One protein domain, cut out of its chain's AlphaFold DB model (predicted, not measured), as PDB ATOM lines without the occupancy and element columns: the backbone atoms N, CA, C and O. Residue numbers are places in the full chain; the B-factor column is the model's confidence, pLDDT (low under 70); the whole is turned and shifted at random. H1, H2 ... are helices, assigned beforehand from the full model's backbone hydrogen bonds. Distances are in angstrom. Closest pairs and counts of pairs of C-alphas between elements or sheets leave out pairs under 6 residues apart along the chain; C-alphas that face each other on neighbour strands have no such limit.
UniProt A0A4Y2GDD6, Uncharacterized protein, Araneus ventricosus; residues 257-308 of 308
ATOM      1  N   PRO A 257      75.893 104.842  19.134       77.88
ATOM      2  CA  PRO A 257      75.290 103.765  19.917       77.88
ATOM      3  C   PRO A 257      76.304 102.953  20.719       77.88
ATOM      4  O   PRO A 257      75.961 102.466  21.792       77.88
ATOM      5  N   LEU A 258      77.539 102.809  20.228       75.12
ATOM      6  CA  LEU A 258      78.594 102.096  20.944       75.12
ATOM      7  C   LEU A 258      78.953 102.793  22.266       75.12
ATOM      8  O   LEU A 258      78.881 102.158  23.316       75.12
ATOM      9  N   HIS A 259      79.249 104.096  22.232       76.88
ATOM     10  CA  HIS A 259      79.581 104.888  23.422       76.88
ATOM     11  C   HIS A 259      78.414 104.950  24.417       76.88
ATOM     12  O   HIS A 259      78.624 104.814  25.623       76.88
ATOM     13  N   ILE A 260      77.174 105.058  23.924       81.00
ATOM     14  CA  ILE A 260      75.967 105.033  24.767       81.00
ATOM     15  C   ILE A 260      75.815 103.668  25.455       81.00
ATOM     16  O   ILE A 260      75.658 103.598  26.675       81.00
ATOM     17  N   LYS A 261      75.905 102.567  24.697       80.75
ATOM     18  CA  LYS A 261      75.819 101.202  25.245       80.75
ATOM     19  C   LYS A 261      76.928 100.939  26.261       80.75
ATOM     20  O   LYS A 261      76.654 100.360  27.312       80.75
ATOM     21  N   LEU A 262      78.152 101.378  25.969       79.44
ATOM     22  CA  LEU A 262      79.289 101.257  26.875       79.44
ATOM     23  C   LEU A 262      79.024 102.012  28.184       79.44
ATOM     24  O   LEU A 262      79.151 101.429  29.260       79.44
ATOM     25  N   GLY A 263      78.575 103.268  28.103       81.81
ATOM     26  CA  GLY A 263      78.237 104.088  29.268       81.81
ATOM     27  C   GLY A 263      77.158 103.460  30.155       81.81
ATOM     28  O   GLY A 263      77.355 103.333  31.366       81.81
ATOM     29  N   LEU A 264      76.055 102.989  29.563       83.12
ATOM     30  CA  LEU A 264      74.960 102.339  30.298       83.12
ATOM     31  C   LEU A 264      75.423 101.084  31.044       83.12
ATOM     32  O   LEU A 264      75.028 100.838  32.183       83.12
ATOM     33  N   ARG A 265      76.299 100.294  30.427       81.75
ATOM     34  CA  ARG A 265      76.807  99.058  31.032       81.75
ATOM     35  C   ARG A 265      77.810  99.321  32.134       81.75
ATOM     36  O   ARG A 265      77.744  98.662  33.167       81.75
ATOM     37  N   LYS A 266      78.675 100.324  31.964       84.44
ATOM     38  CA  LYS A 266      79.536 100.808  33.050       84.44
ATOM     39  C   LYS A 266      78.688 101.218  34.258       84.44
ATOM     40  O   LYS A 266      78.983 100.798  35.374       84.44
ATOM     41  N   GLN A 267      77.593 101.954  34.046       83.56
ATOM     42  CA  GLN A 267      76.673 102.320  35.130       83.56
ATOM     43  C   GLN A 267      76.001 101.103  35.777       83.56
ATOM     44  O   GLN A 267      75.974 101.013  37.005       83.56
ATOM     45  N   PHE A 268      75.525 100.143  34.979       84.88
ATOM     46  CA  PHE A 268      74.941  98.899  35.486       84.88
ATOM     47  C   PHE A 268      75.923  98.136  36.384       84.88
ATOM     48  O   PHE A 268      75.605  97.836  37.533       84.88
ATOM     49  N   VAL A 269      77.145  97.884  35.904       84.19
ATOM     50  CA  VAL A 269      78.169  97.154  36.666       84.19
ATOM     51  C   VAL A 269      78.584  97.926  37.918       84.19
ATOM     52  O   VAL A 269      78.819  97.320  38.966       84.19
ATOM     53  N   LYS A 270      78.647  99.262  37.854       85.62
ATOM     54  CA  LYS A 270      78.941 100.121  39.010       85.62
ATOM     55  C   LYS A 270      77.863 100.036  40.093       85.62
ATOM     56  O   LYS A 270      78.211 100.083  41.269       85.62
ATOM     57  N   ALA A 271      76.599  99.858  39.712       86.38
ATOM     58  CA  ALA A 271      75.480  99.700  40.640       86.38
ATOM     59  C   ALA A 271      75.393  98.303  41.290       86.38
ATOM     60  O   ALA A 271      74.705  98.141  42.297       86.38
ATOM     61  N   LEU A 272      76.078  97.285  40.749       86.75
ATOM     62  CA  LEU A 272      76.085  95.942  41.335       86.75
ATOM     63  C   LEU A 272      76.810  95.911  42.687       86.75
ATOM     64  O   LEU A 272      77.899  96.468  42.843       86.75
ATOM     65  N   ASN A 273      76.257  95.152  43.641       88.75
ATOM     66  CA  ASN A 273      76.952  94.819  44.883       88.75
ATOM     67  C   ASN A 273      78.221  94.007  44.567       88.75
ATOM     68  O   ASN A 273      78.127  92.849  44.148       88.75
ATOM     69  N   LYS A 274      79.393  94.602  44.820       87.12
ATOM     70  CA  LYS A 274      80.717  94.050  44.484       87.12
ATOM     71  C   LYS A 274      81.077  92.772  45.250       87.12
ATOM     72  O   LYS A 274      81.947  92.023  44.816       87.12
ATOM     73  N   GLU A 275      80.392  92.492  46.352       87.06
ATOM     74  CA  GLU A 275      80.560  91.271  47.151       87.06
ATOM     75  C   GLU A 275      79.466  90.231  46.859       87.06
ATOM     76  O   GLU A 275      79.575  89.057  47.231       87.06
ATOM     77  N   GLY A 276      78.412  90.651  46.154       88.94
ATOM     78  CA  GLY A 276      77.242  89.846  45.849       88.94
ATOM     79  C   GLY A 276      77.511  88.724  44.846       88.94
ATOM     80  O   GLY A 276      78.380  88.805  43.975       88.94
ATOM     81  N   ARG A 277      76.690  87.670  44.923       88.69
ATOM     82  CA  ARG A 277      76.747  86.513  44.008       88.69
ATOM     83  C   ARG A 277      76.619  86.910  42.533       88.69
ATOM     84  O   ARG A 277      77.290  86.319  41.695       88.69
ATOM     85  N   CYS A 278      75.808  87.928  42.232       85.94
ATOM     86  CA  CYS A 278      75.625  88.444  40.873       85.94
ATOM     87  C   CYS A 278      76.930  89.013  40.297       85.94
ATOM     88  O   CYS A 278      77.312  88.639  39.196       85.94
ATOM     89  N   PHE A 279      77.667  89.829  41.058       86.31
ATOM     90  CA  PHE A 279      78.938  90.387  40.594       86.31
ATOM     91  C   PHE A 279      80.027  89.315  40.438       86.31
ATOM     92  O   PHE A 279      80.794  89.348  39.481       86.31
ATOM     93  N   LYS A 280      80.059  88.307  41.321       86.69
ATOM     94  CA  LYS A 280      80.964  87.153  41.170       86.69
ATOM     95  C   LYS A 280      80.667  86.364  39.892       86.69
ATOM     96  O   LYS A 280      81.587  86.067  39.141       86.69
ATOM     97  N   HIS A 281      79.393  86.070  39.626       86.00
ATOM     98  CA  HIS A 281      78.976  85.428  38.377       86.00
ATOM     99  C   HIS A 281      79.337  86.281  37.156       86.00
ATOM    100  O   HIS A 281      79.839  85.765  36.166       86.00
ATOM    101  N   PHE A 282      79.152  87.595  37.272       82.81
ATOM    102  CA  PHE A 282      79.504  88.548  36.235       82.81
ATOM    103  C   PHE A 282      81.004  88.508  35.902       82.81
ATOM    104  O   PHE A 282      81.340  88.413  34.733       82.81
ATOM    105  N   ILE A 283      81.908  88.466  36.890       84.88
ATOM    106  CA  ILE A 283      83.355  88.285  36.640       84.88
ATOM    107  C   ILE A 283      83.629  86.996  35.848       84.88
ATOM    108  O   ILE A 283      84.425  87.014  34.914       84.88
ATOM    109  N   HIS A 284      82.956  85.891  36.182       85.06
ATOM    110  CA  HIS A 284      83.139  84.620  35.471       85.06
ATOM    111  C   HIS A 284      82.695  84.663  34.001       85.06
ATOM    112  O   HIS A 284      83.221  83.891  33.202       85.06
ATOM    113  N   ALA A 285      81.771  85.554  33.632       84.31
ATOM    114  CA  ALA A 285      81.347  85.728  32.243       84.31
ATOM    115  C   ALA A 285      82.430  86.378  31.359       84.31
ATOM    116  O   ALA A 285      82.366  86.252  30.141       84.31
ATOM    117  N   PHE A 286      83.448  87.015  31.953       83.50
ATOM    118  CA  PHE A 286      84.549  87.671  31.239       83.50
ATOM    119  C   PHE A 286      85.890  86.994  31.555       83.50
ATOM    120  O   PHE A 286      86.731  87.587  32.230       83.50
ATOM    121  N   PRO A 287      86.143  85.767  31.061       76.06
ATOM    122  CA  PRO A 287      87.378  85.042  31.364       76.06
ATOM    123  C   PRO A 287      88.640  85.752  30.846       76.06
ATOM    124  O   PRO A 287      89.727  85.513  31.363       76.06
ATOM    125  N   GLY A 288      88.503  86.634  29.847       81.12
ATOM    126  CA  GLY A 288      89.594  87.452  29.307       81.12
ATOM    127  C   GLY A 288      89.886  88.739  30.088       81.12
ATOM    128  O   GLY A 288      90.890  89.392  29.811       81.12
ATOM    129  N   LEU A 289      89.048  89.117  31.063       83.25
ATOM    130  CA  LEU A 289      89.242  90.323  31.872       83.25
ATOM    131  C   LEU A 289      89.659  89.967  33.297       83.25
ATOM    132  O   LEU A 289      89.137  89.048  33.924       83.25
ATOM    133  N   SER A 290      90.576  90.757  33.857       84.56
ATOM    134  CA  SER A 290      90.902  90.638  35.276       84.56
ATOM    135  C   SER A 290      89.728  91.107  36.138       84.56
ATOM    136  O   SER A 290      88.981  92.019  35.772       84.56
ATOM    137  N   ALA A 291      89.599  90.543  37.342       82.06
ATOM    138  CA  ALA A 291      88.578  90.976  38.298       82.06
ATOM    139  C   ALA A 291      88.674  92.482  38.611       82.06
ATOM    140  O   ALA A 291      87.655  93.121  38.861       82.06
ATOM    141  N   THR A 292      89.882  93.056  38.569       84.94
ATOM    142  CA  THR A 292      90.115  94.496  38.727       84.94
ATOM    143  C   THR A 292      89.528  95.290  37.564       84.94
ATOM    144  O   THR A 292      88.753  96.203  37.813       84.94
ATOM    145  N   LYS A 293      89.783  94.904  36.303       85.69
ATOM    146  CA  LYS A 293      89.189  95.577  35.131       85.69
ATOM    147  C   LYS A 293      87.658  95.550  35.174       85.69
ATOM    148  O   LYS A 293      87.014  96.568  34.944       85.69
ATOM    149  N   VAL A 294      87.072  94.417  35.571       83.25
ATOM    150  CA  VAL A 294      85.615  94.281  35.741       83.25
ATOM    151  C   VAL A 294      85.085  95.161  36.883       83.25
ATOM    152  O   VAL A 294      84.018  95.764  36.756       83.25
ATOM    153  N   LYS A 295      85.816  95.271  38.002       83.50
ATOM    154  CA  LYS A 295      85.459  96.160  39.125       83.50
ATOM    155  C   LYS A 295      85.495  97.631  38.729       83.50
ATOM    156  O   LYS A 295      84.511  98.327  38.985       83.50
ATOM    157  N   GLU A 296      86.563  98.040  38.055       84.12
ATOM    158  CA  GLU A 296      86.775  99.401  37.548       84.12
ATOM    159  C   GLU A 296      85.929  99.717  36.305       84.12
ATOM    160  O   GLU A 296      85.916 100.845  35.819       84.12
ATOM    161  N   CYS A 297      85.146  98.747  35.817       82.19
ATOM    162  CA  CYS A 297      84.273  98.893  34.654       82.19
ATOM    163  C   CYS A 297      85.042  99.289  33.376       82.19
ATOM    164  O   CYS A 297      84.533 100.042  32.541       82.19
ATOM    165  N   VAL A 298      86.263  98.775  33.226       81.94
ATOM    166  CA  VAL A 298      87.101  98.941  32.036       81.94
ATOM    167  C   VAL A 298      86.707  97.856  31.038       81.94
ATOM    168  O   VAL A 298      87.089  96.697  31.185       81.94
ATOM    169  N   PHE A 299      85.894  98.247  30.059       78.75
ATOM    170  CA  PHE A 299      85.382  97.381  28.999       78.75
ATOM    171  C   PHE A 299      85.709  97.987  27.637       78.75
ATOM    172  O   PHE A 299      85.604  99.206  27.470       78.75
ATOM    173  N   VAL A 300      86.028  97.132  26.670       72.50
ATOM    174  CA  VAL A 300      86.244  97.494  25.264       72.50
ATOM    175  C   VAL A 300      85.063  97.065  24.384       72.50
ATOM    176  O   VAL A 300      84.112  96.427  24.842       72.50
ATOM    177  N   GLY A 301      85.102  97.422  23.096       68.88
ATOM    178  CA  GLY A 301      84.076  97.053  22.113       68.88
ATOM    179  C   GLY A 301      83.735  95.552  22.092       68.88
ATOM    180  O   GLY A 301      82.556  95.216  22.194       68.88
ATOM    181  N   PRO A 302      84.713  94.633  22.030       76.06
ATOM    182  CA  PRO A 302      84.456  93.190  22.069       76.06
ATOM    183  C   PRO A 302      83.729  92.704  23.327       76.06
ATOM    184  O   PRO A 302      82.786  91.915  23.221       76.06
ATOM    185  N   ASP A 303      84.083  93.233  24.504       76.00
ATOM    186  CA  ASP A 303      83.439  92.875  25.775       76.00
ATOM    187  C   ASP A 303      81.935  93.152  25.730       76.00
ATOM    188  O   ASP A 303      81.134  92.453  26.353       76.00
ATOM    189  N   ILE A 304      81.510  94.140  24.934       68.25
ATOM    190  CA  ILE A 304      80.100  94.480  24.795       68.25
ATOM    191  C   ILE A 304      79.286  93.308  24.221       68.25
ATOM    192  O   ILE A 304      78.102  93.153  24.540       68.25
ATOM    193  N   ARG A 305      79.874  92.441  23.406       69.25
ATOM    194  CA  ARG A 305      79.127  91.313  22.842       69.25
ATOM    195  C   ARG A 305      78.777  90.260  23.895       69.25
ATOM    196  O   ARG A 305      77.769  89.591  23.741       69.25
ATOM    197  N   ILE A 306      79.550  90.176  24.978       71.81
ATOM    198  CA  ILE A 306      79.383  89.186  26.054       71.81
ATOM    199  C   ILE A 306      78.214  89.539  26.992       71.81
ATOM    200  O   ILE A 306      77.627  88.671  27.624       71.81
ATOM    201  N   PHE A 307      77.845  90.819  27.082       64.12
ATOM    202  CA  PHE A 307      76.677  91.266  27.859       64.12
ATOM    203  C   PHE A 307      75.321  90.965  27.184       64.12
ATOM    204  O   PHE A 307      74.295  91.262  27.800       64.12
ATOM    205  N   MET A 308      75.298  90.528  25.917       49.47
ATOM    206  CA  MET A 308      74.069  90.159  25.190       49.47
ATOM    207  C   MET A 308      73.801  88.666  25.330       49.47
ATOM    208  O   MET A 308      72.612  88.324  25.500       49.47
TER     209      MET A 308
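Overview. This is residues 257 to 308 of the 308 residues of an uncharacterized protein of Araneus ventricosus (UniProt A0A4Y2GDD6). What does one see first? One long helix, H1, forms one side of the domain, and the rest of the chain turns back over it as three shorter helices: H2 and H3 over the part near residues 269 and 270, and H4 over the part near Leu 262. The helices are loosely assembled, with few close C-alpha pairs between them, and residues 296 to 302 run back from H3 to H4. What is it made of? The printed part has 52 residues with four named helices in the order H1, H2, H3, H4 and no named strand, and its class is all helix. How large is it? It is compact and rounded, with a radius of gyration of the C-alphas of 10.3 A and spans of 30 by 22 by 18 A.

Along the chain. Where is the longest helix? H1 is residues 257 to 271, 21.1 A from C-alpha 257 at (75.290, 103.765, 19.917) to C-alpha 271 at (75.480, 99.700, 40.640). Where are the others? H2 is residues 277 to 285, 12.7 A long, and H3 is residues 291 to 295, 6.1 A long. H4 is residues 303 to 306, 5.5 A long, ending at C-alpha 306 at (79.383, 89.186, 26.054).

Arrangement. What is near H1? H1 and H2 are close but not clearly touching, with the closest C-alphas, of Val 269 and Phe 279, 7.9 A apart; they run opposite ways at a steep tilt of 40 degrees. H1 is also close to but not clearly touching H3, at the C-alphas of Lys 270 and Lys 295, 7.6 A, and H4, at those of Leu 262 and Ile 304, 7.1 A. How do the shorter helices stand? H2 and H3 are close but not clearly touching, their closest C-alphas being Ile 283 and Ala 291, 6.1 A. H2 and H4 are close but not clearly touching, at the C-alphas of Ala 285 and Ile 306, 7.4 A, while H3 and H4 are apart. What do the helix backbones show? In H1, H2 and H3 every O i to N i+4 pair is within hydrogen-bond range. H4 is too short for such a pair, and its one O i to N i+3 pair is within range.

Size, cuts and confidence. How far does it reach? The two C-alphas farthest apart, of Pro 257 and Glu 275, are 30.4 A apart. Is it continuous? The printed part has no cut and ends at Met 308, the chain's last residue. The links H1 to H2 and H2 to H3 are tight, H3 to H4 is short, and no link is long. Where is confidence low? The mean pLDDT of the printed part is 80.9, and residues 301, 304 to 305 and 307 to 308 are under 70.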